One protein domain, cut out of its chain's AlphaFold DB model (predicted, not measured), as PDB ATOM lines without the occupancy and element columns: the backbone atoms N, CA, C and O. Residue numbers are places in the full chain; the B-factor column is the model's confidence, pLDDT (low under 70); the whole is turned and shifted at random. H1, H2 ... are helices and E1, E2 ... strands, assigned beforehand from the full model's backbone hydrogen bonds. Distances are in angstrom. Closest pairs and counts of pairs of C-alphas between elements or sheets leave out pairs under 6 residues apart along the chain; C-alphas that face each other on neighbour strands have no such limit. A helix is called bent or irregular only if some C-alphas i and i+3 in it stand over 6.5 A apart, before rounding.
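What this domain is: This is residues 5 to 208 of the 209 residues of an uncharacterized protein of Burkholderia sp. NFACC33-1 (UniProt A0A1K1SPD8). A twisted sheet of seven strands, E3 to E9, curls round the long last helix, H4, while H2 slants over the opposite face of the sheet. The hairpin of E1 and E2 makes a small second sheet partly face to face with the large one, H1 crosses E3 and E4, and H3 runs along E5, with one end of H3 meeting H1. The printed part has 204 residues with four named helices and nine named strands, in the order E1 E2 H1 E3 E4 H2 H3 E5 E6 E7 E8 E9 H4. The large sheet is branched, its neighbour pairs are antiparallel, and the class is mixed, helices and strands. The whole is compact, with a radius of gyration of the C-alphas of 16.7 A and spans of 51 by 39 by 31 A.

How they stand to each other: In the large sheet E7, residues 143 to 156, has E5, residues 123 to 128, and E6, residues 132 to 139, on one side and E8, residues 159 to 174, on the other side. The pairing is staggered: E6 pairs with residues 144 to 149 of E7, with N 132 and O 149 2.8 A apart, and E5 with residues 152 to 156, with N 127 and O 153 2.7 A apart. E7 bends by 51 degrees at residue 153. N 150 of E7 and O 165 of E8 are 2.8 A apart. E9, residues 177 to 186, is the next neighbour of E8, with N 170 and O 181 2.8 A apart; E6 E7 E8 E9 form a meander, each strand the antiparallel neighbour of the one before. E4, residues 61 to 68, is the antiparallel neighbour of E9, with N 64 and O 182 2.9 A apart, and the edge strand E3, residues 47 to 55, is the antiparallel neighbour of E4, with N 53 and O 63 3.0 A apart. H4, residues 187 to 207, is on this sheet, with the C-alphas of Val 165 and Ile 187 closest to E8 at 5.3 A. H4 is irregular, with C-alphas 188 and 191 8.4 A apart. H2, residues 78 to 95, is on the opposite face at a height over the sheet of 9.6 A, slantwise to E7 at 39 degrees on the local plane; its closest C-alphas to E7 are Thr 85 and Phe 144, 6.3 A. H3, residues 100 to 113, lies over E5 and along it at 18 degrees on the local plane, with the C-alphas of Ser 110 and Ile 126 closest at 4.9 A. H1, residues 33 to 42, runs across E3 at 70 degrees on the local plane, with Ala 39 and Phe 52 the closest C-alphas at 6.6 A. Residues 109 to 113 of H3 alone touch H1, at a shallow tilt of 19 degrees, opposite ways, the C-alphas of Ser 41 and Arg 109 being closest at 5.8 A. E1, residues 9 to 13, and E2, residues 16 to 20, form a hairpin, with N 11 and O 18 2.9 A apart, and make a sandwich, two sheets face to face, with the large sheet; the closest C-alphas of E1 and E3 are Val 11 and Leu 50, 6.4 A. In H1 every O i to N i+4 pair is within hydrogen-bond range, in H2 13 of 14, in H4 15 of 17, and in H3 4 of 10, beside 6 of 11 O i to N i+3 pairs.

Where its parts are: E1 begins at C-alpha 9 (23.554, -22.826, 30.345). E8 is the longest strand, 44.3 A from C-alpha 159 (24.345, -6.874, -6.023) to C-alpha 174, and E7 measures 37.7 A. H4 measures 29.6 A and ends at C-alpha 207 (21.204, -15.944, 38.756).

The domain as a whole: The C-alphas of Leu 79 and Gly 120, the two farthest apart, are 51.8 A apart. The printed part has no cut. The link from E2 to H1, 12 residues, is long. The mean pLDDT of the printed part is 74.5, and residues 34 to 44, 56 to 59, 86 to 130 and 151 to 164 are under 70.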
ATOM      1  N   GLN A   5      16.051 -25.429  21.715       76.19
ATOM      2  CA  GLN A   5      15.562 -24.198  22.324       76.19
ATOM      3  C   GLN A   5      16.543 -23.739  23.407       76.19
ATOM      4  O   GLN A   5      17.009 -24.570  24.198       76.19
ATOM      5  N   ALA A   6      16.889 -22.446  23.423       74.06
ATOM      6  CA  ALA A   6      17.847 -21.950  24.395       74.06
ATOM      7  C   ALA A   6      17.314 -22.204  25.806       74.06
ATOM      8  O   ALA A   6      16.224 -21.763  26.172       74.06
ATOM      9  N   ASN A   7      18.111 -22.927  26.584       78.62
ATOM     10  CA  ASN A   7      17.916 -23.124  28.010       78.62
ATOM     11  C   ASN A   7      19.048 -22.420  28.753       78.62
ATOM     12  O   ASN A   7      20.079 -22.084  28.165       78.62
ATOM     13  N   GLU A   8      18.851 -22.188  30.049       84.25
ATOM     14  CA  GLU A   8      19.938 -21.722  30.903       84.25
ATOM     15  C   GLU A   8      21.145 -22.661  30.768       84.25
ATOM     16  O   GLU A   8      21.010 -23.886  30.839       84.25
ATOM     17  N   ASN A   9      22.322 -22.079  30.552       86.38
ATOM     18  CA  ASN A   9      23.554 -22.826  30.345       86.38
ATOM     19  C   ASN A   9      24.606 -22.388  31.365       86.38
ATOM     20  O   ASN A   9      24.850 -21.200  31.541       86.38
ATOM     21  N   THR A  10      25.252 -23.340  32.033       91.00
ATOM     22  CA  THR A  10      26.337 -23.040  32.972       91.00
ATOM     23  C   THR A  10      27.686 -23.167  32.282       91.00
ATOM     24  O   THR A  10      28.063 -24.243  31.822       91.00
ATOM     25  N   VAL A  11      28.456 -22.082  32.286       90.94
ATOM     26  CA  VAL A  11      29.809 -22.029  31.724       90.94
ATOM     27  C   VAL A  11      30.854 -21.832  32.815       90.94
ATOM     28  O   VAL A  11      30.587 -21.240  33.860       90.94
ATOM     29  N   THR A  12      32.073 -22.293  32.550       92.38
ATOM     30  CA  THR A  12      33.214 -22.084  33.448       92.38
ATOM     31  C   THR A  12      34.062 -20.913  32.961       92.38
ATOM     32  O   THR A  12      34.534 -20.918  31.823       92.38
ATOM     33  N   VAL A  13      34.309 -19.932  33.834       90.00
ATOM     34  CA  VAL A  13      35.215 -18.801  33.581       90.00
ATOM     35  C   VAL A  13      36.273 -18.755  34.679       90.00
ATOM     36  O   VAL A  13      36.031 -18.320  35.805       90.00
ATOM     37  N   GLY A  14      37.475 -19.236  34.359       89.75
ATOM     38  CA  GLY A  14      38.506 -19.481  35.366       89.75
ATOM     39  C   GLY A  14      38.056 -20.581  36.329       89.75
ATOM     40  O   GLY A  14      37.850 -21.712  35.905       89.75
ATOM     41  N   VAL A  15      37.902 -20.244  37.610       90.88
ATOM     42  CA  VAL A  15      37.414 -21.167  38.654       90.88
ATOM     43  C   VAL A  15      35.911 -21.041  38.921       90.88
ATOM     44  O   VAL A  15      35.345 -21.863  39.634       90.88
ATOM     45  N   GLU A  16      35.263 -20.027  38.346       94.88
ATOM     46  CA  GLU A  16      33.865 -19.711  38.623       94.88
ATOM     47  C   GLU A  16      32.925 -20.399  37.639       94.88
ATOM     48  O   GLU A  16      33.220 -20.511  36.445       94.88
ATOM     49  N   LYS A  17      31.756 -20.801  38.142       94.31
ATOM     50  CA  LYS A  17      30.629 -21.261  37.327       94.31
ATOM     51  C   LYS A  17      29.613 -20.137  37.186       94.31
ATOM     52  O   LYS A  17      29.093 -19.643  38.192       94.31
ATOM     53  N   ILE A  18      29.331 -19.761  35.946       95.00
ATOM     54  CA  ILE A  18      28.408 -18.685  35.596       95.00
ATOM     55  C   ILE A  18      27.219 -19.294  34.860       95.00
ATOM     56  O   ILE A  18      27.396 -19.911  33.810       95.00
ATOM     57  N   ALA A  19      26.021 -19.119  35.408       94.88
ATOM     58  CA  ALA A  19      24.772 -19.447  34.732       94.88
ATOM     59  C   ALA A  19      24.442 -18.338  33.729       94.88
ATOM     60  O   ALA A  19      24.358 -17.175  34.110       94.88
ATOM     61  N   ILE A  20      24.307 -18.674  32.453       94.31
ATOM     62  CA  ILE A  20      23.919 -17.761  31.381       94.31
ATOM     63  C   ILE A  20      22.434 -17.998  31.085       94.31
ATOM     64  O   ILE A  20      22.087 -19.107  30.664       94.31
ATOM     65  N   PRO A  21      21.561 -16.990  31.272       94.75
ATOM     66  CA  PRO A  21      20.136 -17.149  31.029       94.75
ATOM     67  C   PRO A  21      19.835 -17.295  29.534       94.75
ATOM     68  O   PRO A  21      20.534 -16.758  28.669       94.75
ATOM     69  N   ALA A  22      18.747 -17.996  29.230       92.81
ATOM     70  CA  ALA A  22      18.198 -18.046  27.883       92.81
ATOM     71  C   ALA A  22      17.381 -16.788  27.568       92.81
ATOM     72  O   ALA A  22      16.642 -16.281  28.416       92.81
ATOM     73  N   ILE A  23      17.456 -16.322  26.323       92.31
ATOM     74  CA  ILE A  23      16.527 -15.331  25.785       92.31
ATOM     75  C   ILE A  23      15.360 -16.077  25.124       92.31
ATOM     76  O   ILE A  23      15.585 -16.870  24.206       92.31
ATOM     77  N   PRO A  24      14.104 -15.815  25.536       88.94
ATOM     78  CA  PRO A  24      12.940 -16.432  24.914       88.94
ATOM     79  C   PRO A  24      12.904 -16.214  23.395       88.94
ATOM     80  O   PRO A  24      13.018 -15.086  22.918       88.94
ATOM     81  N   GLY A  25      12.704 -17.299  22.644       86.19
ATOM     82  CA  GLY A  25      12.618 -17.271  21.181       86.19
ATOM     83  C   GLY A  25      13.960 -17.358  20.449       86.19
ATOM     84  O   GLY A  25      13.959 -17.302  19.221       86.19
ATOM     85  N   LEU A  26      15.078 -17.506  21.169       88.88
ATOM     86  CA  LEU A  26      16.363 -17.890  20.585       88.88
ATOM     87  C   LEU A  26      16.650 -19.375  20.846       88.88
ATOM     88  O   LEU A  26      16.226 -19.934  21.859       88.88
ATOM     89  N   ASP A  27      17.406 -19.991  19.943       86.62
ATOM     90  CA  ASP A  27      17.922 -21.352  20.091       86.62
ATOM     91  C   ASP A  27      19.397 -21.319  20.517       86.62
ATOM     92  O   ASP A  27      20.126 -20.390  20.158       86.62
ATOM     93  N   ASP A  28      19.850 -22.321  21.277       87.06
ATOM     94  CA  ASP A  28      21.255 -22.446  21.682       87.06
ATOM     95  C   ASP A  28      22.075 -23.122  20.578       87.06
ATOM     96  O   ASP A  28      21.835 -24.261  20.169       87.06
ATOM     97  N   TYR A  29      23.092 -22.403  20.125       83.88
ATOM     98  CA  TYR A  29      24.024 -22.811  19.088       83.88
ATOM     99  C   TYR A  29      25.466 -22.911  19.594       83.88
ATOM    100  O   TYR A  29      26.394 -23.092  18.802       83.88
ATOM    101  N   THR A  30      25.675 -22.814  20.907       83.88
ATOM    102  CA  THR A  30      27.000 -22.773  21.539       83.88
ATOM    103  C   THR A  30      27.843 -24.000  21.208       83.88
ATOM    104  O   THR A  30      29.059 -23.879  21.090       83.88
ATOM    105  N   THR A  31      27.231 -25.179  21.052       81.50
ATOM    106  CA  THR A  31      27.927 -26.459  20.818       81.50
ATOM    107  C   THR A  31      27.824 -26.974  19.381       81.50
ATOM    108  O   THR A  31      28.501 -27.946  19.047       81.50
ATOM    109  N   ASP A  32      27.028 -26.341  18.509       78.25
ATOM    110  CA  ASP A  32      26.914 -26.768  17.110       78.25
ATOM    111  C   ASP A  32      28.169 -26.340  16.322       78.25
ATOM    112  O   ASP A  32      28.458 -25.146  16.244       78.25
ATOM    113  N   PRO A  33      28.920 -27.261  15.688       72.12
ATOM    114  CA  PRO A  33      30.182 -26.918  15.029       72.12
ATOM    115  C   PRO A  33      30.056 -25.928  13.868       72.12
ATOM    116  O   PRO A  33      31.018 -25.221  13.564       72.12
ATOM    117  N   LYS A  34      28.908 -25.882  13.175       68.44
ATOM    118  CA  LYS A  34      28.696 -24.917  12.087       68.44
ATOM    119  C   LYS A  34      28.432 -23.541  12.679       68.44
ATOM    120  O   LYS A  34      29.079 -22.578  12.281       68.44
ATOM    121  N   SER A  35      27.566 -23.463  13.679       67.19
ATOM    122  CA  SER A  35      27.259 -22.205  14.350       67.19
ATOM    123  C   SER A  35      28.391 -21.680  15.221       67.19
ATOM    124  O   SER A  35      28.560 -20.473  15.313       67.19
ATOM    125  N   GLN A  36      29.247 -22.542  15.765       65.94
ATOM    126  CA  GLN A  36      30.496 -22.132  16.401       65.94
ATOM    127  C   GLN A  36      31.435 -21.435  15.421       65.94
ATOM    128  O   GLN A  36      32.114 -20.505  15.829       65.94
ATOM    129  N   ARG A  37      31.474 -21.827  14.139       64.56
ATOM    130  CA  ARG A  37      32.260 -21.099  13.124       64.56
ATOM    131  C   ARG A  37      31.681 -19.712  12.865       64.56
ATOM    132  O   ARG A  37      32.441 -18.761  12.723       64.56
ATOM    133  N   ILE A  38      30.353 -19.590  12.871       63.56
ATOM    134  CA  ILE A  38      29.657 -18.303  12.762       63.56
ATOM    135  C   ILE A  38      29.948 -17.451  14.001       63.56
ATOM    136  O   ILE A  38      30.421 -16.329  13.885       63.56
ATOM    137  N   ALA A  39      29.762 -17.979  15.205       64.06
ATOM    138  CA  ALA A  39      30.059 -17.257  16.436       64.06
ATOM    139  C   ALA A  39      31.545 -16.877  16.529       64.06
ATOM    140  O   ALA A  39      31.852 -15.737  16.862       64.06
ATOM    141  N   ALA A  40      32.454 -17.787  16.161       60.53
ATOM    142  CA  ALA A  40      33.895 -17.545  16.071       60.53
ATOM    143  C   ALA A  40      34.230 -16.418  15.092       60.53
ATOM    144  O   ALA A  40      35.187 -15.693  15.333       60.53
ATOM    145  N   SER A  41      33.437 -16.249  14.031       61.78
ATOM    146  CA  SER A  41      33.599 -15.124  13.112       61.78
ATOM    147  C   SER A  41      33.165 -13.785  13.679       61.78
ATOM    148  O   SER A  41      33.688 -12.743  13.307       61.78
ATOM    149  N   LEU A  42      32.210 -13.804  14.604       61.69
ATOM    150  CA  LEU A  42      31.638 -12.610  15.213       61.69
ATOM    151  C   LEU A  42      32.407 -12.170  16.469       61.69
ATOM    152  O   LEU A  42      32.224 -11.043  16.933       61.69
ATOM    153  N   ILE A  43      33.274 -13.029  17.012       64.19
ATOM    154  CA  ILE A  43      34.144 -12.713  18.147       64.19
ATOM    155  C   ILE A  43      35.584 -12.474  17.699       64.19
ATOM    156  O   ILE A  43      36.090 -13.089  16.770       64.19
ATOM    157  N   GLU A  44      36.267 -11.575  18.394       67.31
ATOM    158  CA  GLU A  44      37.676 -11.287  18.165       67.31
ATOM    159  C   GLU A  44      38.533 -12.494  18.578       67.31
ATOM    160  O   GLU A  44      38.214 -13.198  19.540       67.31
ATOM    161  N   SER A  45      39.675 -12.710  17.919       70.31
ATOM    162  CA  SER A  45      40.583 -13.836  18.215       70.31
ATOM    163  C   SER A  45      41.091 -13.856  19.667       70.31
ATOM    164  O   SER A  45      41.408 -14.919  20.219       70.31
ATOM    165  N   SER A  46      41.126 -12.688  20.311       71.38
ATOM    166  CA  SER A  46      41.488 -12.480  21.714       71.38
ATOM    167  C   SER A  46      40.366 -12.823  22.705       71.38
ATOM    168  O   SER A  46      40.616 -12.863  23.912       71.38
ATOM    169  N   ALA A  47      39.154 -13.112  22.232       75.62
ATOM    170  CA  ALA A  47      38.012 -13.498  23.047       75.62
ATOM    171  C   ALA A  47      37.767 -15.013  23.012       75.62
ATOM    172  O   ALA A  47      38.094 -15.719  22.058       75.62
ATOM    173  N   GLN A  48      37.196 -15.526  24.096       84.94
ATOM    174  CA  GLN A  48      36.656 -16.873  24.208       84.94
ATOM    175  C   GLN A  48      35.129 -16.778  24.209       84.94
ATOM    176  O   GLN A  48      34.557 -16.047  25.021       84.94
ATOM    177  N   LEU A  49      34.482 -17.530  23.314       86.25
ATOM    178  CA  LEU A  49      33.030 -17.691  23.309       86.25
ATOM    179  C   LEU A  49      32.596 -18.463  24.557       86.25
ATOM    180  O   LEU A  49      33.170 -19.505  24.872       86.25
ATOM    181  N   LEU A  50      31.574 -17.959  25.237       89.38
ATOM    182  CA  LEU A  50      30.924 -18.635  26.356       89.38
ATOM    183  C   LEU A  50      29.548 -19.157  25.953       89.38
ATOM    184  O   LEU A  50      29.206 -20.287  26.281       89.38
ATOM    185  N   ASN A  51      28.769 -18.356  25.229       90.75
ATOM    186  CA  ASN A  51      27.430 -18.741  24.803       90.75
ATOM    187  C   ASN A  51      27.042 -18.031  23.503       90.75
ATOM    188  O   ASN A  51      27.425 -16.878  23.280       90.75
ATOM    189  N   PHE A  52      26.297 -18.732  22.652       88.94
ATOM    190  CA  PHE A  52      25.751 -18.208  21.407       88.94
ATOM    191  C   PHE A  52      24.300 -18.660  21.247       88.94
ATOM    192  O   PHE A  52      24.043 -19.846  21.047       88.94
ATOM    193  N   GLN A  53      23.368 -17.709  21.321       89.81
ATOM    194  CA  GLN A  53      21.939 -17.952  21.101       89.81
ATOM    195  C   GLN A  53      21.491 -17.182  19.864       89.81
ATOM    196  O   GLN A  53      21.881 -16.027  19.702       89.81
ATOM    197  N   ALA A  54      20.685 -17.775  18.987       84.88
ATOM    198  CA  ALA A  54      20.265 -17.109  17.757       84.88
ATOM    199  C   ALA A  54      18.872 -17.529  17.275       84.88
ATOM    200  O   ALA A  54      18.394 -18.617  17.569       84.88
ATOM    201  N   GLN A  55      18.252 -16.659  16.482       83.06
ATOM    202  CA  GLN A  55      17.092 -16.934  15.642       83.06
ATOM    203  C   GLN A  55      17.519 -16.669  14.193       83.06
ATOM    204  O   GLN A  55      17.770 -15.523  13.823       83.06
ATOM    205  N   LEU A  56      17.635 -17.721  13.374       65.31
ATOM    206  CA  LEU A  56      18.281 -17.638  12.052       65.31
ATOM    207  C   LEU A  56      17.349 -17.224  10.892       65.31
ATOM    208  O   LEU A  56      17.836 -17.027   9.782       65.31
ATOM    209  N   ALA A  57      16.039 -17.051  11.110       60.75
ATOM    210  CA  ALA A  57      15.107 -16.600  10.068       60.75
ATOM    211  C   ALA A  57      13.812 -15.962  10.621       60.75
ATOM    212  O   ALA A  57      13.356 -16.346  11.703       60.75
ATOM    213  N   PRO A  58      13.167 -15.036   9.872       51.94
ATOM    214  CA  PRO A  58      13.661 -14.346   8.670       51.94
ATOM    215  C   PRO A  58      14.559 -13.136   8.983       51.94
ATOM    216  O   PRO A  58      15.166 -12.578   8.072       51.94
ATOM    217  N   VAL A  59      14.657 -12.724  10.251       54.56
ATOM    218  CA  VAL A  59      15.510 -11.613  10.678       54.56
ATOM    219  C   VAL A  59      16.481 -12.109  11.747       54.56
ATOM    220  O   VAL A  59      16.016 -12.638  12.757       54.56
ATOM    221  N   PRO A  60      17.805 -11.977  11.543       71.25
ATOM    222  CA  PRO A  60      18.776 -12.541  12.462       71.25
ATOM    223  C   PRO A  60      18.782 -11.749  13.769       71.25
ATOM    224  O   PRO A  60      19.221 -10.599  13.815       71.25
ATOM    225  N   ARG A  61      18.301 -12.382  14.839       84.06
ATOM    226  CA  ARG A  61      18.527 -11.953  16.223       84.06
ATOM    227  C   ARG A  61      19.539 -12.898  16.831       84.06
ATOM    228  O   ARG A  61      19.400 -14.109  16.671       84.06
ATOM    229  N   TYR A  62      20.546 -12.380  17.518       85.50
ATOM    230  CA  TYR A  62      21.517 -13.250  18.171       85.50
ATOM    231  C   TYR A  62      22.195 -12.586  19.360       85.50
ATOM    232  O   TYR A  62      22.443 -11.382  19.375       85.50
ATOM    233  N   LEU A  63      22.503 -13.406  20.354       89.69
ATOM    234  CA  LEU A  63      23.249 -13.073  21.550       89.69
ATOM    235  C   LEU A  63      24.601 -13.776  21.500       89.69
ATOM    236  O   LEU A  63      24.677 -14.988  21.305       89.69
ATOM    237  N   ILE A  64      25.656 -13.017  21.766       87.75
ATOM    238  CA  ILE A  64      26.995 -13.537  22.022       87.75
ATOM    239  C   ILE A  64      27.381 -13.175  23.448       87.75
ATOM    240  O   ILE A  64      27.385 -12.000  23.814       87.75
ATOM    241  N   VAL A  65      27.776 -14.177  24.226       90.25
ATOM    242  CA  VAL A  65      28.424 -13.991  25.525       90.25
ATOM    243  C   VAL A  65      29.864 -14.459  25.405       90.25
ATOM    244  O   VAL A  65      30.128 -15.572  24.944       90.25
ATOM    245  N   LYS A  66      30.810 -13.610  25.797       88.00
ATOM    246  CA  LYS A  66      32.244 -13.857  25.634       88.00
ATOM    247  C   LYS A  66      33.058 -13.284  26.786       88.00
ATOM    248  O   LYS A  66      32.596 -12.430  27.537       88.00
ATOM    249  N   VAL A  67      34.302 -13.730  26.891       84.62
ATOM    250  CA  VAL A  67      35.288 -13.228  27.855       84.62
ATOM    251  C   VAL A  67      36.638 -13.026  27.160       84.62
ATOM    252  O   VAL A  67      37.023 -13.862  26.340       84.62
ATOM    253  N   PRO A  68      37.395 -11.950  27.444       78.19
ATOM    254  CA  PRO A  68      38.740 -11.807  26.898       78.19
ATOM    255  C   PRO A  68      39.683 -12.864  27.488       78.19
ATOM    256  O   PRO A  68      39.843 -12.952  28.708       78.19
ATOM    257  N   LYS A  69      40.364 -13.633  26.630       79.12
ATOM    258  CA  LYS A  69      41.260 -14.741  27.025       79.12
ATOM    259  C   LYS A  69      42.323 -14.304  28.034       79.12
ATOM    260  O   LYS A  69      42.620 -15.035  28.973       79.12
ATOM    261  N   ALA A  70      42.846 -13.085  27.877       71.81
ATOM    262  CA  ALA A  70      43.892 -12.514  28.725       71.81
ATOM    263  C   ALA A  70      43.498 -12.350  30.207       71.81
ATOM    264  O   ALA A  70      44.373 -12.180  31.060       71.81
ATOM    265  N   ILE A  71      42.196 -12.368  30.521       72.44
ATOM    266  CA  ILE A  71      41.686 -12.118  31.875       72.44
ATOM    267  C   ILE A  71      40.730 -13.202  32.391       72.44
ATOM    268  O   ILE A  71      40.236 -13.065  33.503       72.44
ATOM    269  N   VAL A  72      40.516 -14.303  31.655       78.56
ATOM    270  CA  VAL A  72      39.644 -15.428  32.072       78.56
ATOM    271  C   VAL A  72      39.987 -15.944  33.475       78.56
ATOM    272  O   VAL A  72      39.108 -16.171  34.313       78.56
ATOM    273  N   SER A  73      41.279 -16.128  33.751       77.62
ATOM    274  CA  SER A  73      41.759 -16.629  35.041       77.62
ATOM    275  C   SER A  73      41.756 -15.568  36.141       77.62
ATOM    276  O   SER A  73      41.752 -15.924  37.317       77.62
ATOM    277  N   LYS A  74      41.702 -14.279  35.792       78.62
ATOM    278  CA  LYS A  74      41.775 -13.174  36.752       78.62
ATOM    279  C   LYS A  74      40.424 -12.936  37.418       78.62
ATOM    280  O   LYS A  74      39.372 -13.263  36.866       78.62
ATOM    281  N   SER A  75      40.459 -12.403  38.630       83.19
ATOM    282  CA  SER A  75      39.301 -11.796  39.279       83.19
ATOM    283  C   SER A  75      39.416 -10.282  39.174       83.19
ATOM    284  O   SER A  75      40.521  -9.744  39.201       83.19
ATOM    285  N   MET A  76      38.280  -9.613  39.071       81.06
ATOM    286  CA  MET A  76      38.149  -8.167  39.062       81.06
ATOM    287  C   MET A  76      37.273  -7.766  40.243       81.06
ATOM    288  O   MET A  76      36.190  -8.315  40.448       81.06
ATOM    289  N   SER A  77      37.750  -6.824  41.041       80.06
ATOM    290  CA  SER A  77      36.971  -6.189  42.094       80.06
ATOM    291  C   SER A  77      35.967  -5.195  41.509       80.06
ATOM    292  O   SER A  77      36.134  -4.672  40.406       80.06
ATOM    293  N   THR A  78      34.945  -4.852  42.291       85.19
ATOM    294  CA  THR A  78      33.984  -3.802  41.932       85.19
ATOM    295  C   THR A  78      34.664  -2.457  41.657       85.19
ATOM    296  O   THR A  78      34.229  -1.711  40.784       85.19
ATOM    297  N   LEU A  79      35.751  -2.136  42.368       76.06
ATOM    298  CA  LEU A  79      36.494  -0.889  42.168       76.06
ATOM    299  C   LEU A  79      37.251  -0.874  40.832       76.06
ATOM    300  O   LEU A  79      37.197   0.121  40.107       76.06
ATOM    301  N   GLU A  80      37.926  -1.971  40.487       73.56
ATOM    302  CA  GLU A  80      38.589  -2.119  39.187       73.56
ATOM    303  C   GLU A  80      37.573  -2.041  38.047       73.56
ATOM    304  O   GLU A  80      37.803  -1.343  37.060       73.56
ATOM    305  N   PHE A  81      36.412  -2.677  38.220       76.75
ATOM    306  CA  PHE A  81      35.335  -2.616  37.240       76.75
ATOM    307  C   PHE A  81      34.797  -1.192  37.064       76.75
ATOM    308  O   PHE A  81      34.743  -0.702  35.938       76.75
ATOM    309  N   ARG A  82      34.505  -0.473  38.157       73.75
ATOM    310  CA  ARG A  82      34.102   0.948  38.112       73.75
ATOM    311  C   ARG A  82      35.146   1.829  37.424       73.75
ATOM    312  O   ARG A  82      34.795   2.743  36.683       73.75
ATOM    313  N   THR A  83      36.430   1.554  37.645       71.31
ATOM    314  CA  THR A  83      37.528   2.286  36.995       71.31
ATOM    315  C   THR A  83      37.528   2.040  35.484       71.31
ATOM    316  O   THR A  83      37.620   2.982  34.694       71.31
ATOM    317  N   PHE A  84      37.351   0.785  35.067       71.75
ATOM    318  CA  PHE A  84      37.231   0.408  33.661       71.75
ATOM    319  C   PHE A  84      36.004   1.037  32.981       71.75
ATOM    320  O   PHE A  84      36.112   1.554  31.864       71.75
ATOM    321  N   THR A  85      34.836   1.028  33.629       70.75
ATOM    322  CA  THR A  85      33.607   1.595  33.050       70.75
ATOM    323  C   THR A  85      33.659   3.123  32.997       70.75
ATOM    324  O   THR A  85      33.243   3.708  31.998       70.75
ATOM    325  N   ALA A  86      34.276   3.786  33.981       68.56
ATOM    326  CA  ALA A  86      34.551   5.225  33.943       68.56
ATOM    327  C   ALA A  86      35.493   5.614  32.786       68.56
ATOM    328  O   ALA A  86      35.234   6.591  32.070       68.56
ATOM    329  N   TYR A  87      36.549   4.826  32.553       66.75
ATOM    330  CA  TYR A  87      37.416   4.984  31.383       66.75
ATOM    331  C   TYR A  87      36.631   4.779  30.080       66.75
ATOM    332  O   TYR A  87      36.678   5.622  29.187       66.75
ATOM    333  N   SER A  88      35.846   3.706  29.979       66.25
ATOM    334  CA  SER A  88      35.034   3.400  28.792       66.25
ATOM    335  C   SER A  88      34.031   4.512  28.468       66.25
ATOM    336  O   SER A  88      33.886   4.891  27.309       66.25
ATOM    337  N   ARG A  89      33.392   5.099  29.484       69.69
ATOM    338  CA  ARG A  89      32.471   6.237  29.348       69.69
ATOM    339  C   ARG A  89      33.166   7.496  28.838       69.69
ATOM    340  O   ARG A  89      32.640   8.176  27.961       69.69
ATOM    341  N   SER A  90      34.349   7.795  29.372       65.31
ATOM    342  CA  SER A  90      35.159   8.934  28.925       65.31
ATOM    343  C   SER A  90      35.594   8.769  27.469       65.31
ATOM    344  O   SER A  90      35.516   9.717  26.697       65.31
ATOM    345  N   ASN A  91      35.960   7.550  27.063       65.25
ATOM    346  CA  ASN A  91      36.308   7.269  25.672       65.25
ATOM    347  C   ASN A  91      35.101   7.198  24.742       65.25
ATOM    348  O   ASN A  91      35.259   7.493  23.570       65.25
ATOM    349  N   LEU A  92      33.899   6.871  25.227       65.00
ATOM    350  CA  LEU A  92      32.680   6.948  24.414       65.00
ATOM    351  C   LEU A  92      32.365   8.371  23.965       65.00
ATOM    352  O   LEU A  92      32.002   8.573  22.813       65.00
ATOM    353  N   LYS A  93      32.600   9.360  24.833       56.62
ATOM    354  CA  LYS A  93      32.526  10.776  24.442       56.62
ATOM    355  C   LYS A  93      33.553  11.139  23.364       56.62
ATOM    356  O   LYS A  93      33.289  12.011  22.549       56.62
ATOM    357  N   ASN A  94      34.689  10.443  23.334       49.59
ATOM    358  CA  ASN A  94      35.707  10.608  22.296       49.59
ATOM    359  C   ASN A  94      35.426   9.730  21.055       49.59
ATOM    360  O   ASN A  94      35.935  10.015  19.980       49.59
ATOM    361  N   LEU A  95      34.617   8.666  21.164       45.09
ATOM    362  CA  LEU A  95      34.294   7.731  20.075       45.09
ATOM    363  C   LEU A  95      33.373   8.331  19.011       45.09
ATOM    364  O   LEU A  95      33.482   7.914  17.860       45.09
ATOM    365  N   GLU A  96      32.584   9.366  19.331       44.81
ATOM    366  CA  GLU A  96      31.964  10.234  18.309       44.81
ATOM    367  C   GLU A  96      33.009  10.791  17.318       44.81
ATOM    368  O   GLU A  96      32.672  11.126  16.186       44.81
ATOM    369  N   GLN A  97      34.290  10.823  17.706       35.59
ATOM    370  CA  GLN A  97      35.421  11.238  16.877       35.59
ATOM    371  C   GLN A  97      36.303  10.062  16.382       35.59
ATOM    372  O   GLN A  97      37.159  10.287  15.534       35.59
ATOM    373  N   HIS A  98      36.109   8.813  16.849       35.22
ATOM    374  CA  HIS A  98      36.988   7.644  16.586       35.22
ATOM    375  C   HIS A  98      36.306   6.440  15.894       35.22
ATOM    376  O   HIS A  98      36.770   5.302  16.011       35.22
ATOM    377  N   SER A  99      35.227   6.683  15.147       36.22
ATOM    378  CA  SER A  99      34.518   5.721  14.275       36.22
ATOM    379  C   SER A  99      35.418   4.733  13.492       36.22
ATOM    380  O   SER A  99      35.009   3.610  13.202       36.22
ATOM    381  N   ASP A 100      36.656   5.113  13.182       37.44
ATOM    382  CA  ASP A 100      37.588   4.369  12.326       37.44
ATOM    383  C   ASP A 100      38.045   2.998  12.872       37.44
ATOM    384  O   ASP A 100      38.393   2.113  12.090       37.44
ATOM    385  N   LEU A 101      38.005   2.764  14.190       36.09
ATOM    386  CA  LEU A 101      38.424   1.482  14.794       36.09
ATOM    387  C   LEU A 101      37.363   0.371  14.667       36.09
ATOM    388  O   LEU A 101      37.704  -0.812  14.598       36.09
ATOM    389  N   ALA A 102      36.079   0.737  14.582       40.62
ATOM    390  CA  ALA A 102      34.982  -0.209  14.360       40.62
ATOM    391  C   ALA A 102      35.024  -0.800  12.938       40.62
ATOM    392  O   ALA A 102      34.758  -1.988  12.748       40.62
ATOM    393  N   THR A 103      35.460   0.003  11.962       37.06
ATOM    394  CA  THR A 103      35.674  -0.366  10.552       37.06
ATOM    395  C   THR A 103      36.714  -1.484  10.379       37.06
ATOM    396  O   THR A 103      36.630  -2.295   9.451       37.06
ATOM    397  N   GLN A 104      37.671  -1.598  11.303       38.53
ATOM    398  CA  GLN A 104      38.730  -2.609  11.237       38.53
ATOM    399  C   GLN A 104      38.233  -4.006  11.663       38.53
ATOM    400  O   GLN A 104      38.451  -4.976  10.940       38.53
ATOM    401  N   GLN A 105      37.455  -4.111  12.751       42.75
ATOM    402  CA  GLN A 105      36.819  -5.378  13.177       42.75
ATOM    403  C   GLN A 105      35.745  -5.865  12.194       42.75
ATOM    404  O   GLN A 105      35.526  -7.056  11.995       42.75
ATOM    405  N   ALA A 106      35.065  -4.915  11.572       41.41
ATOM    406  CA  ALA A 106      34.093  -5.098  10.513       41.41
ATOM    407  C   ALA A 106      34.653  -5.812   9.269       41.41
ATOM    408  O   ALA A 106      34.034  -6.735   8.733       41.41
ATOM    409  N   THR A 107      35.855  -5.421   8.846       38.22
ATOM    410  CA  THR A 107      36.542  -5.998   7.681       38.22
ATOM    411  C   THR A 107      36.945  -7.458   7.931       38.22
ATOM    412  O   THR A 107      36.783  -8.304   7.054       38.22
ATOM    413  N   GLU A 108      37.371  -7.797   9.152       43.91
ATOM    414  CA  GLU A 108      37.694  -9.178   9.551       43.91
ATOM    415  C   GLU A 108      36.451 -10.093   9.566       43.91
ATOM    416  O   GLU A 108      36.535 -11.264   9.193       43.91
ATOM    417  N   ARG A 109      35.275  -9.546   9.905       49.03
ATOM    418  CA  ARG A 109      33.982 -10.263   9.943       49.03
ATOM    419  C   ARG A 109      33.391 -10.550   8.554       49.03
ATOM    420  O   ARG A 109      32.627 -11.503   8.396       49.03
ATOM    421  N   SER A 110      33.761  -9.761   7.540       40.28
ATOM    422  CA  SER A 110      33.306  -9.907   6.146       40.28
ATOM    423  C   SER A 110      33.639 -11.267   5.536       40.28
ATOM    424  O   SER A 110      32.810 -11.855   4.849       40.28
ATOM    425  N   ALA A 111      34.849 -11.777   5.772       42.53
ATOM    426  CA  ALA A 111      35.366 -12.960   5.084       42.53
ATOM    427  C   ALA A 111      34.663 -14.272   5.489       42.53
ATOM    428  O   ALA A 111      34.841 -15.305   4.846       42.53
ATOM    429  N   GLN A 112      33.873 -14.253   6.564       46.84
ATOM    430  CA  GLN A 112      33.331 -15.457   7.199       46.84
ATOM    431  C   GLN A 112      31.802 -15.585   7.073       46.84
ATOM    432  O   GLN A 112      31.272 -16.696   7.141       46.84
ATOM    433  N   LEU A 113      31.090 -14.487   6.782       41.00
ATOM    434  CA  LEU A 113      29.650 -14.497   6.483       41.00
ATOM    435  C   LEU A 113      29.314 -15.235   5.169       41.00
ATOM    436  O   LEU A 113      28.235 -15.820   5.059       41.00
ATOM    437  N   ASN A 114      30.272 -15.326   4.241       43.62
ATOM    438  CA  ASN A 114      30.164 -16.048   2.962       43.62
ATOM    439  C   ASN A 114      29.783 -17.527   3.106       43.62
ATOM    440  O   ASN A 114      29.220 -18.108   2.186       43.62
ATOM    441  N   HIS A 115      30.072 -18.150   4.252       42.03
ATOM    442  CA  HIS A 115      29.761 -19.562   4.490       42.03
ATOM    443  C   HIS A 115      28.350 -19.820   5.041       42.03
ATOM    444  O   HIS A 115      27.946 -20.980   5.135       42.03
ATOM    445  N   THR A 116      27.619 -18.772   5.432       41.84
ATOM    446  CA  THR A 116      26.391 -18.881   6.247       41.84
ATOM    447  C   THR A 116      25.118 -18.554   5.471       41.84
ATOM    448  O   THR A 116      24.014 -18.870   5.915       41.84
ATOM    449  N   LEU A 117      25.253 -17.932   4.303       45.47
ATOM    450  CA  LEU A 117      24.123 -17.637   3.432       45.47
ATOM    451  C   LEU A 117      23.727 -18.889   2.646       45.47
ATOM    452  O   LEU A 117      24.539 -19.793   2.447       45.47
ATOM    453  N   ALA A 118      22.443 -18.979   2.289       41.81
ATOM    454  CA  ALA A 118      21.853 -20.167   1.678       41.81
ATOM    455  C   ALA A 118      22.706 -20.702   0.504       41.81
ATOM    456  O   ALA A 118      23.307 -19.900  -0.216       41.81
ATOM    457  N   PRO A 119      22.764 -22.035   0.287       43.50
ATOM    458  CA  PRO A 119      23.535 -22.610  -0.813       43.50
ATOM    459  C   PRO A 119      23.157 -21.941  -2.141       43.50
ATOM    460  O   PRO A 119      22.005 -22.032  -2.559       43.50
ATOM    461  N   GLY A 120      24.117 -21.265  -2.778       46.81
ATOM    462  CA  GLY A 120      23.922 -20.572  -4.058       46.81
ATOM    463  C   GLY A 120      24.147 -19.056  -4.046       46.81
ATOM    464  O   GLY A 120      24.143 -18.478  -5.125       46.81
ATOM    465  N   HIS A 121      24.380 -18.436  -2.884       50.22
ATOM    466  CA  HIS A 121      24.680 -17.003  -2.778       50.22
ATOM    467  C   HIS A 121      26.095 -16.766  -2.238       50.22
ATOM    468  O   HIS A 121      26.464 -17.330  -1.205       50.22
ATOM    469  N   VAL A 122      26.880 -15.918  -2.902       51.50
ATOM    470  CA  VAL A 122      28.230 -15.531  -2.463       51.50
ATOM    471  C   VAL A 122      28.189 -14.097  -1.951       51.50
ATOM    472  O   VAL A 122      27.786 -13.194  -2.682       51.50
ATOM    473  N   VAL A 123      28.613 -13.874  -0.701       54.34
ATOM    474  CA  VAL A 123      28.933 -12.511  -0.258       54.34
ATOM    475  C   VAL A 123      30.332 -12.148  -0.733       54.34
ATOM    476  O   VAL A 123      31.281 -12.900  -0.553       54.34
ATOM    477  N   GLU A 124      30.465 -11.022  -1.411       49.66
ATOM    478  CA  GLU A 124      31.721 -10.671  -2.088       49.66
ATOM    479  C   GLU A 124      32.516  -9.633  -1.289       49.66
ATOM    480  O   GLU A 124      33.741  -9.699  -1.217       49.66
ATOM    481  N   GLU A 125      31.820  -8.718  -0.614       55.72
ATOM    482  CA  GLU A 125      32.412  -7.640   0.179       55.72
ATOM    483  C   GLU A 125      31.448  -7.249   1.309       55.72
ATOM    484  O   GLU A 125      30.242  -7.216   1.075       55.72
ATOM    485  N   ILE A 126      31.945  -6.931   2.511       52.50
ATOM    486  CA  ILE A 126      31.189  -6.277   3.592       52.50
ATOM    487  C   ILE A 126      31.999  -5.088   4.121       52.50
ATOM    488  O   ILE A 126      33.149  -5.231   4.528       52.50
ATOM    489  N   LYS A 127      31.376  -3.911   4.162       54.28
ATOM    490  CA  LYS A 127      31.890  -2.676   4.758       54.28
ATOM    491  C   LYS A 127      30.944  -2.228   5.854       54.28
ATOM    492  O   LYS A 127      29.736  -2.196   5.649       54.28
ATOM    493  N   PHE A 128      31.476  -1.856   7.004       57.97
ATOM    494  CA  PHE A 128      30.671  -1.268   8.066       57.97
ATOM    495  C   PHE A 128      30.974   0.227   8.098       57.97
ATOM    496  O   PHE A 128      32.139   0.611   8.006       57.97
ATOM    497  N   ASP A 129      29.934   1.052   8.181       60.84
ATOM    498  CA  ASP A 129      30.110   2.489   8.398       60.84
ATOM    499  C   ASP A 129      30.168   2.793   9.907       60.84
ATOM    500  O   ASP A 129      29.932   1.921  10.750       60.84
ATOM    501  N   ALA A 130      30.459   4.054  10.233       65.81
ATOM    502  CA  ALA A 130      30.492   4.583  11.591       65.81
ATOM    503  C   ALA A 130      29.270   4.146  12.422       65.81
ATOM    504  O   ALA A 130      28.133   4.442  12.027       65.81
ATOM    505  N   PRO A 131      29.454   3.480  13.578       73.31
ATOM    506  CA  PRO A 131      28.339   3.186  14.462       73.31
ATOM    507  C   PRO A 131      27.772   4.489  15.038       73.31
ATOM    508  O   PRO A 131      28.509   5.397  15.417       73.31
ATOM    509  N   THR A 132      26.448   4.576  15.127       77.44
ATOM    510  CA  THR A 132      25.749   5.694  15.772       77.44
ATOM    511  C   THR A 132      25.306   5.271  17.165       77.44
ATOM    512  O   THR A 132      24.556   4.302  17.302       77.44
ATOM    513  N   LEU A 133      25.743   5.990  18.201       82.31
ATOM    514  CA  LEU A 133      25.296   5.740  19.570       82.31
ATOM    515  C   LEU A 133      23.807   6.090  19.706       82.31
ATOM    516  O   LEU A 133      23.396   7.214  19.437       82.31
ATOM    517  N   VAL A 134      23.006   5.122  20.145       83.50
ATOM    518  CA  VAL A 134      21.583   5.305  20.469       83.50
ATOM    519  C   VAL A 134      21.425   5.719  21.927       83.50
ATOM    520  O   VAL A 134      20.606   6.578  22.243       83.50
ATOM    521  N   GLY A 135      22.209   5.119  22.827       83.62
ATOM    522  CA  GLY A 135      22.167   5.470  24.241       83.62
ATOM    523  C   GLY A 135      23.074   4.628  25.132       83.62
ATOM    524  O   GLY A 135      23.601   3.591  24.728       83.62
ATOM    525  N   ILE A 136      23.234   5.105  26.366       86.56
ATOM    526  CA  ILE A 136      23.768   4.336  27.494       86.56
ATOM    527  C   ILE A 136      22.557   3.853  28.289       86.56
ATOM    528  O   ILE A 136      21.775   4.665  28.779       86.56
ATOM    529  N   ASP A 137      22.384   2.540  28.371       84.31
ATOM    530  CA  ASP A 137      21.182   1.918  28.930       84.31
ATOM    531  C   ASP A 137      21.351   1.514  30.396       84.31
ATOM    532  O   ASP A 137      20.390   1.534  31.164       84.31
ATOM    533  N   ARG A 138      22.578   1.160  30.794       83.88
ATOM    534  CA  ARG A 138      22.913   0.777  32.166       83.88
ATOM    535  C   ARG A 138      24.332   1.192  32.508       83.88
ATOM    536  O   ARG A 138      25.225   1.100  31.670       83.88
ATOM    537  N   ASP A 139      24.527   1.649  33.735       86.69
ATOM    538  CA  ASP A 139      25.804   2.170  34.207       86.69
ATOM    539  C   ASP A 139      25.851   2.122  35.738       86.69
ATOM    540  O   ASP A 139      25.580   3.103  36.431       86.69
ATOM    541  N   ASP A 140      26.117   0.931  36.260       87.62
ATOM    542  CA  ASP A 140      26.213   0.663  37.689       87.62
ATOM    543  C   ASP A 140      27.483  -0.139  38.016       87.62
ATOM    544  O   ASP A 140      28.443  -0.200  37.244       87.62
ATOM    545  N   ASP A 141      27.540  -0.701  39.216       85.44
ATOM    546  CA  ASP A 141      28.691  -1.441  39.713       85.44
ATOM    547  C   ASP A 141      28.747  -2.907  39.266       85.44
ATOM    548  O   ASP A 141      29.723  -3.599  39.566       85.44
ATOM    549  N   VAL A 142      27.746  -3.350  38.508       86.69
ATOM    550  CA  VAL A 142      27.632  -4.695  37.943       86.69
ATOM    551  C   VAL A 142      27.721  -4.654  36.423       86.69
ATOM    552  O   VAL A 142      28.262  -5.581  35.829       86.69
ATOM    553  N   ALA A 143      27.222  -3.610  35.764       89.19
ATOM    554  CA  ALA A 143      27.197  -3.541  34.314       89.19
ATOM    555  C   ALA A 143      27.316  -2.123  33.752       89.19
ATOM    556  O   ALA A 143      26.791  -1.148  34.291       89.19
ATOM    557  N   PHE A 144      27.945  -2.054  32.583       87.50
ATOM    558  CA  PHE A 144      27.943  -0.895  31.704       87.50
ATOM    559  C   PHE A 144      27.446  -1.314  30.320       87.50
ATOM    560  O   PHE A 144      28.097  -2.117  29.643       87.50
ATOM    561  N   THR A 145      26.301  -0.776  29.909       89.62
ATOM    562  CA  THR A 145      25.563  -1.167  28.707       89.62
ATOM    563  C   THR A 145      25.339   0.031  27.800       89.62
ATOM    564  O   THR A 145      24.876   1.085  28.240       89.62
ATOM    565  N   ARG A 146      25.619  -0.154  26.513       88.12
ATOM    566  CA  ARG A 146      25.365   0.833  25.466       88.12
ATOM    567  C   ARG A 146      24.700   0.189  24.262       88.12
ATOM    568  O   ARG A 146      24.977  -0.969  23.954       88.12
ATOM    569  N   THR A 147      23.904   0.972  23.551       89.25
ATOM    570  CA  THR A 147      23.258   0.552  22.311       89.25
ATOM    571  C   THR A 147      23.706   1.425  21.154       89.25
ATOM    572  O   THR A 147      23.707   2.651  21.251       89.25
ATOM    573  N   GLU A 148      24.067   0.788  20.047       86.62
ATOM    574  CA  GLU A 148      24.569   1.420  18.830       86.62
ATOM    575  C   GLU A 148      23.821   0.877  17.606       86.62
ATOM    576  O   GLU A 148      23.464  -0.302  17.552       86.62
ATOM    577  N   VAL A 149      23.602   1.727  16.605       84.50
ATOM    578  CA  VAL A 149      23.206   1.308  15.255       84.50
ATOM    579  C   VAL A 149      24.464   1.190  14.415       84.50
ATOM    580  O   VAL A 149      25.232   2.143  14.315       84.50
ATOM    581  N   VAL A 150      24.654   0.039  13.783       77.31
ATOM    582  CA  VAL A 150      25.814  -0.256  12.947       77.31
ATOM    583  C   VAL A 150      25.345  -0.440  11.500       77.31
ATOM    584  O   VAL A 150      24.688  -1.444  11.193       77.31
ATOM    585  N   PRO A 151      25.627   0.514  10.596       69.81
ATOM    586  CA  PRO A 151      25.341   0.343   9.180       69.81
ATOM    587  C   PRO A 151      26.307  -0.670   8.563       69.81
ATOM    588  O   PRO A 151      27.519  -0.596   8.748       69.81
ATOM    589  N   MET A 152      25.757  -1.612   7.806       67.75
ATOM    590  CA  MET A 152      26.475  -2.677   7.116       67.75
ATOM    591  C   MET A 152      26.152  -2.610   5.628       67.75
ATOM    592  O   MET A 152      25.014  -2.818   5.223       67.75
ATOM    593  N   LYS A 153      27.148  -2.364   4.791       64.00
ATOM    594  CA  LYS A 153      27.077  -2.525   3.337       64.00
ATOM    595  C   LYS A 153      27.666  -3.880   2.990       64.00
ATOM    596  O   LYS A 153      28.728  -4.211   3.494       64.00
ATOM    597  N   PHE A 154      27.011  -4.664   2.152       62.31
ATOM    598  CA  PHE A 154      27.542  -5.939   1.678       62.31
ATOM    599  C   PHE A 154      27.123  -6.223   0.239       62.31
ATOM    600  O   PHE A 154      26.112  -5.703  -0.214       62.31
ATOM    601  N   GLN A 155      27.878  -7.026  -0.501       57.81
ATOM    602  CA  GLN A 155      27.513  -7.477  -1.848       57.81
ATOM    603  C   GLN A 155      27.082  -8.937  -1.809       57.81
ATOM    604  O   GLN A 155      27.781  -9.731  -1.193       57.81
ATOM    605  N   ILE A 156      25.956  -9.280  -2.443       58.88
ATOM    606  CA  ILE A 156      25.504 -10.663  -2.667       58.88
ATOM    607  C   ILE A 156      25.344 -10.860  -4.173       58.88
ATOM    608  O   ILE A 156      24.537 -10.150  -4.774       58.88
ATOM    609  N   ASP A 157      26.080 -11.799  -4.766       62.88
ATOM    610  CA  ASP A 157      26.041 -12.120  -6.204       62.88
ATOM    611  C   ASP A 157      26.164 -10.871  -7.106       62.88
ATOM    612  O   ASP A 157      25.327 -10.611  -7.977       62.88
ATOM    613  N   GLY A 158      27.157 -10.019  -6.835       63.34
ATOM    614  CA  GLY A 158      27.373  -8.753  -7.539       63.34
ATOM    615  C   GLY A 158      26.365  -7.637  -7.227       63.34
ATOM    616  O   GLY A 158      26.500  -6.532  -7.753       63.34
ATOM    617  N   GLN A 159      25.355  -7.875  -6.381       62.56
ATOM    618  CA  GLN A 159      24.345  -6.874  -6.023       62.56
ATOM    619  C   GLN A 159      24.666  -6.214  -4.675       62.56
ATOM    620  O   GLN A 159      24.676  -6.900  -3.647       62.56
ATOM    621  N   PRO A 160      24.861  -4.881  -4.623       66.62
ATOM    622  CA  PRO A 160      25.054  -4.180  -3.363       66.62
ATOM    623  C   PRO A 160      23.774  -4.213  -2.522       66.62
ATOM    624  O   PRO A 160      22.655  -3.999  -2.994       66.62
ATOM    625  N   LYS A 161      23.959  -4.458  -1.234       65.25
ATOM    626  CA  LYS A 161      22.953  -4.466  -0.182       65.25
ATOM    627  C   LYS A 161      23.441  -3.583   0.955       65.25
ATOM    628  O   LYS A 161      24.630  -3.504   1.245       65.25
ATOM    629  N   THR A 162      22.493  -2.961   1.635       61.91
ATOM    630  CA  THR A 162      22.747  -2.264   2.891       61.91
ATOM    631  C   THR A 162      21.773  -2.810   3.916       61.91
ATOM    632  O   THR A 162      20.578  -2.922   3.644       61.91
ATOM    633  N   SER A 163      22.276  -3.156   5.091       68.94
ATOM    634  CA  SER A 163      21.487  -3.458   6.275       68.94
ATOM    635  C   SER A 163      21.940  -2.556   7.411       68.94
ATOM    636  O   SER A 163      23.046  -2.025   7.408       68.94
ATOM    637  N   MET A 164      21.075  -2.372   8.392       67.75
ATOM    638  CA  MET A 164      21.441  -1.748   9.651       67.75
ATOM    639  C   MET A 164      21.065  -2.711  10.761       67.75
ATOM    640  O   MET A 164      19.929  -3.197  10.817       67.75
ATOM    641  N   VAL A 165      22.024  -2.977  11.638       78.44
ATOM    642  CA  VAL A 165      21.814  -3.792  12.832       78.44
ATOM    643  C   VAL A 165      21.925  -2.914  14.062       78.44
ATOM    644  O   VAL A 165      22.685  -1.948  14.093       78.44
ATOM    645  N   VAL A 166      21.146  -3.245  15.077       84.25
ATOM    646  CA  VAL A 166      21.247  -2.646  16.403       84.25
ATOM    647  C   VAL A 166      22.056  -3.606  17.236       84.25
ATOM    648  O   VAL A 166      21.753  -4.797  17.269       84.25
ATOM    649  N   MET A 167      23.076  -3.090  17.902       86.88
ATOM    650  CA  MET A 167      23.889  -3.837  18.842       86.88
ATOM    651  C   MET A 167      23.732  -3.205  20.219       86.88
ATOM    652  O   MET A 167      24.130  -2.062  20.423       86.88
ATOM    653  N   CYS A 168      23.201  -3.964  21.172       89.81
ATOM    654  CA  CYS A 168      23.334  -3.650  22.588       89.81
ATOM    655  C   CYS A 168      24.522  -4.426  23.160       89.81
ATOM    656  O   CYS A 168      24.518  -5.657  23.177       89.81
ATOM    657  N   ALA A 169      25.547  -3.710  23.613       88.94
ATOM    658  CA  ALA A 169      26.767  -4.272  24.171       88.94
ATOM    659  C   ALA A 169      26.870  -3.944  25.663       88.94
ATOM    660  O   ALA A 169      26.800  -2.782  26.057       88.94
ATOM    661  N   SER A 170      27.076  -4.973  26.479       87.75
ATOM    662  CA  SER A 170      27.206  -4.878  27.932       87.75
ATOM    663  C   SER A 170      28.539  -5.450  28.393       87.75
ATOM    664  O   SER A 170      28.840  -6.610  28.119       87.75
ATOM    665  N   ALA A 171      29.316  -4.655  29.123       86.44
ATOM    666  CA  ALA A 171      30.398  -5.135  29.973       86.44
ATOM    667  C   ALA A 171      29.818  -5.437  31.358       86.44
ATOM    668  O   ALA A 171      29.126  -4.588  31.912       86.44
ATOM    669  N   ILE A 172      30.062  -6.631  31.895       91.50
ATOM    670  CA  ILE A 172      29.371  -7.145  33.083       91.50
ATOM    671  C   ILE A 172      30.390  -7.753  34.047       91.50
ATOM    672  O   ILE A 172      31.234  -8.556  33.646       91.50
ATOM    673  N   LEU A 173      30.289  -7.392  35.321       87.50
ATOM    674  CA  LEU A 173      30.989  -8.017  36.429       87.50
ATOM    675  C   LEU A 173      30.066  -9.028  37.114       87.50
ATOM    676  O   LEU A 173      29.057  -8.661  37.707       87.50
ATOM    677  N   VAL A 174      30.429 -10.306  37.076       92.56
ATOM    678  CA  VAL A 174      29.646 -11.389  37.682       92.56
ATOM    679  C   VAL A 174      30.574 -12.356  38.407       92.56
ATOM    680  O   VAL A 174      31.525 -12.854  37.815       92.56
ATOM    681  N   LYS A 175      30.356 -12.588  39.709       92.12
ATOM    682  CA  LYS A 175      31.251 -13.400  40.567       92.12
ATOM    683  C   LYS A 175      32.736 -13.008  40.453       92.12
ATOM    684  O   LYS A 175      33.627 -13.848  40.375       92.12
ATOM    685  N   GLY A 176      33.013 -11.707  40.351       88.06
ATOM    686  CA  GLY A 176      34.371 -11.194  40.140       88.06
ATOM    687  C   GLY A 176      34.960 -11.496  38.755       88.06
ATOM    688  O   GLY A 176      36.150 -11.287  38.542       88.06
ATOM    689  N   LYS A 177      34.172 -11.997  37.800       89.25
ATOM    690  CA  LYS A 177      34.576 -12.250  36.414       89.25
ATOM    691  C   LYS A 177      34.021 -11.189  35.484       89.25
ATOM    692  O   LYS A 177      32.876 -10.768  35.611       89.25
ATOM    693  N   PHE A 178      34.854 -10.785  34.532       84.31
ATOM    694  CA  PHE A 178      34.476  -9.851  33.484       84.31
ATOM    695  C   PHE A 178      33.910 -10.616  32.288       84.31
ATOM    696  O   PHE A 178      34.607 -11.427  31.680       84.31
ATOM    697  N   VAL A 179      32.658 -10.344  31.946       88.94
ATOM    698  CA  VAL A 179      31.940 -10.959  30.830       88.94
ATOM    699  C   VAL A 179      31.403  -9.859  29.923       88.94
ATOM    700  O   VAL A 179      30.984  -8.801  30.385       88.94
ATOM    701  N   ILE A 180      31.415 -10.105  28.619       88.94
ATOM    702  CA  ILE A 180      30.823  -9.225  27.616       88.94
ATOM    703  C   ILE A 180      29.610  -9.935  27.019       88.94
ATOM    704  O   ILE A 180      29.741 -11.062  26.540       88.94
ATOM    705  N   ALA A 181      28.462  -9.263  27.000       90.19
ATOM    706  CA  ALA A 181      27.266  -9.708  26.293       90.19
ATOM    707  C   ALA A 181      26.936  -8.736  25.157       90.19
ATOM    708  O   ALA A 181      26.911  -7.524  25.365       90.19
ATOM    709  N   GLN A 182      26.696  -9.255  23.957       88.88
ATOM    710  CA  GLN A 182      26.321  -8.469  22.784       88.88
ATOM    711  C   GLN A 182      25.049  -9.056  22.181       88.88
ATOM    712  O   GLN A 182      25.071 -10.182  21.684       88.88
ATOM    713  N   LEU A 183      23.955  -8.302  22.250       90.38
ATOM    714  CA  LEU A 183      22.682  -8.654  21.636       90.38
ATOM    715  C   LEU A 183      22.505  -7.859  20.347       90.38
ATOM    716  O   LEU A 183      22.602  -6.631  20.350       90.38
ATOM    717  N   PHE A 184      22.213  -8.571  19.270       86.69
ATOM    718  CA  PHE A 184      21.991  -8.013  17.951       86.69
ATOM    719  C   PHE A 184      20.544  -8.210  17.526       86.69
ATOM    720  O   PHE A 184      19.964  -9.285  17.711       86.69
ATOM    721  N   GLY A 185      19.985  -7.171  16.918       86.25
ATOM    722  CA  GLY A 185      18.651  -7.185  16.340       86.25
ATOM    723  C   GLY A 185      18.549  -6.271  15.118       86.25
ATOM    724  O   GLY A 185      19.460  -5.490  14.825       86.25
ATOM    725  N   PRO A 186      17.447  -6.357  14.366       83.75
ATOM    726  CA  PRO A 186      17.190  -5.450  13.252       83.75
ATOM    727  C   PRO A 186      16.926  -4.015  13.722       83.75
ATOM    728  O   PRO A 186      16.337  -3.792  14.777       83.75
ATOM    729  N   ILE A 187      17.251  -3.026  12.884       82.75
ATOM    730  CA  ILE A 187      17.021  -1.599  13.193       82.75
ATOM    731  C   ILE A 187      15.572  -1.230  13.522       82.75
ATOM    732  O   ILE A 187      15.323  -0.317  14.300       82.75
ATOM    733  N   LYS A 188      14.594  -1.964  12.991       84.75
ATOM    734  CA  LYS A 188      13.178  -1.736  13.318       84.75
ATOM    735  C   LYS A 188      12.817  -2.160  14.750       84.75
ATOM    736  O   LYS A 188      11.722  -1.867  15.209       84.75
ATOM    737  N   GLU A 189      13.731  -2.833  15.446       88.12
ATOM    738  CA  GLU A 189      13.547  -3.433  16.767       88.12
ATOM    739  C   GLU A 189      14.570  -2.897  17.786       88.12
ATOM    740  O   GLU A 189      15.027  -3.630  18.666       88.12
ATOM    741  N   ILE A 190      14.931  -1.608  17.696       90.06
ATOM    742  CA  ILE A 190      15.826  -0.945  18.665       90.06
ATOM    743  C   ILE A 190      15.336  -1.168  20.100       90.06
ATOM    744  O   ILE A 190      16.090  -1.647  20.941       90.06
ATOM    745  N   GLU A 191      14.060  -0.890  20.373       92.38
ATOM    746  CA  GLU A 191      13.506  -0.993  21.728       92.38
ATOM    747  C   GLU A 191      13.431  -2.438  22.233       92.38
ATOM    748  O   GLU A 191      13.698  -2.703  23.407       92.38
ATOM    749  N   TRP A 192      13.156  -3.401  21.348       92.62
ATOM    750  CA  TRP A 192      13.256  -4.820  21.700       92.62
ATOM    751  C   TRP A 192      14.700  -5.194  22.050       92.62
ATOM    752  O   TRP A 192      14.930  -5.844  23.068       92.62
ATOM    753  N   THR A 193      15.677  -4.735  21.262       91.00
ATOM    754  CA  THR A 193      17.101  -5.017  21.497       91.00
ATOM    755  C   THR A 193      17.551  -4.432  22.836       91.00
ATOM    756  O   THR A 193      18.147  -5.134  23.649       91.00
ATOM    757  N   ARG A 194      17.198  -3.173  23.121       93.38
ATOM    758  CA  ARG A 194      17.533  -2.488  24.381       93.38
ATOM    759  C   ARG A 194      16.901  -3.167  25.592       93.38
ATOM    760  O   ARG A 194      17.598  -3.529  26.539       93.38
ATOM    761  N   SER A 195      15.586  -3.381  25.560       94.31
ATOM    762  CA  SER A 195      14.850  -3.991  26.675       94.31
ATOM    763  C   SER A 195      15.296  -5.430  26.949       94.31
ATOM    764  O   SER A 195      15.545  -5.783  28.102       94.31
ATOM    765  N   THR A 196      15.476  -6.238  25.902       95.25
ATOM    766  CA  THR A 196      15.923  -7.634  26.020       95.25
ATOM    767  C   THR A 196      17.350  -7.718  26.552       95.25
ATOM    768  O   THR A 196      17.626  -8.527  27.432       95.25
ATOM    769  N   CYS A 197      18.247  -6.847  26.089       93.62
ATOM    770  CA  CYS A 197      19.621  -6.767  26.577       93.62
ATOM    771  C   CYS A 197      19.681  -6.385  28.065       93.62
ATOM    772  O   CYS A 197      20.306  -7.089  28.856       93.62
ATOM    773  N   ASN A 198      18.961  -5.340  28.483       93.88
ATOM    774  CA  ASN A 198      18.906  -4.928  29.890       93.88
ATOM    775  C   ASN A 198      18.304  -6.010  30.792       93.88
ATOM    776  O   ASN A 198      18.792  -6.244  31.906       93.88
ATOM    777  N   LYS A 199      17.259  -6.688  30.308       95.38
ATOM    778  CA  LYS A 199      16.669  -7.831  31.002       95.38
ATOM    779  C   LYS A 199      17.680  -8.965  31.137       95.38
ATOM    780  O   LYS A 199      17.885  -9.432  32.250       95.38
ATOM    781  N   PHE A 200      18.363  -9.338  30.055       95.75
ATOM    782  CA  PHE A 200      19.399 -10.371  30.070       95.75
ATOM    783  C   PHE A 200      20.494 -10.064  31.099       95.75
ATOM    784  O   PHE A 200      20.828 -10.924  31.907       95.75
ATOM    785  N   VAL A 201      21.016  -8.833  31.128       93.62
ATOM    786  CA  VAL A 201      22.039  -8.414  32.107       93.62
ATOM    787  C   VAL A 201      21.513  -8.527  33.541       93.62
ATOM    788  O   VAL A 201      22.231  -8.965  34.437       93.62
ATOM    789  N   THR A 202      20.255  -8.145  33.767       94.00
ATOM    790  CA  THR A 202      19.613  -8.231  35.086       94.00
ATOM    791  C   THR A 202      19.430  -9.680  35.523       94.00
ATOM    792  O   THR A 202      19.803 -10.022  36.643       94.00
ATOM    793  N   ASP A 203      18.924 -10.535  34.640       94.62
ATOM    794  CA  ASP A 203      18.728 -11.960  34.907       94.62
ATOM    795  C   ASP A 203      20.080 -12.652  35.158       94.62
ATOM    796  O   ASP A 203      20.225 -13.358  36.154       94.62
ATOM    797  N   LEU A 204      21.104 -12.354  34.346       93.81
ATOM    798  CA  LEU A 204      22.469 -12.863  34.520       93.81
ATOM    799  C   LEU A 204      23.035 -12.485  35.895       93.81
ATOM    800  O   LEU A 204      23.590 -13.334  36.591       93.81
ATOM    801  N   ALA A 205      22.880 -11.225  36.306       90.38
ATOM    802  CA  ALA A 205      23.339 -10.767  37.611       90.38
ATOM    803  C   ALA A 205      22.580 -11.446  38.761       90.38
ATOM    804  O   ALA A 205      23.194 -11.807  39.759       90.38
ATOM    805  N   MET A 206      21.262 -11.642  38.636       90.31
ATOM    806  CA  MET A 206      20.441 -12.278  39.674       90.31
ATOM    807  C   MET A 206      20.734 -13.770  39.839       90.31
ATOM    808  O   MET A 206      20.823 -14.236  40.970       90.31
ATOM    809  N   GLN A 207      20.910 -14.506  38.739       91.50
ATOM    810  CA  GLN A 207      21.204 -15.944  38.756       91.50
ATOM    811  C   GLN A 207      22.586 -16.280  39.335       91.50
ATOM    812  O   GLN A 207      22.854 -17.423  39.693       91.50
ATOM    813  N   ASN A 208      23.472 -15.287  39.422       90.44
ATOM    814  CA  ASN A 208      24.865 -15.463  39.817       90.44
ATOM    815  C   ASN A 208      25.256 -14.663  41.068       90.44
ATOM    816  O   ASN A 208      26.447 -14.405  41.259       90.44
TER     817      ASN A 208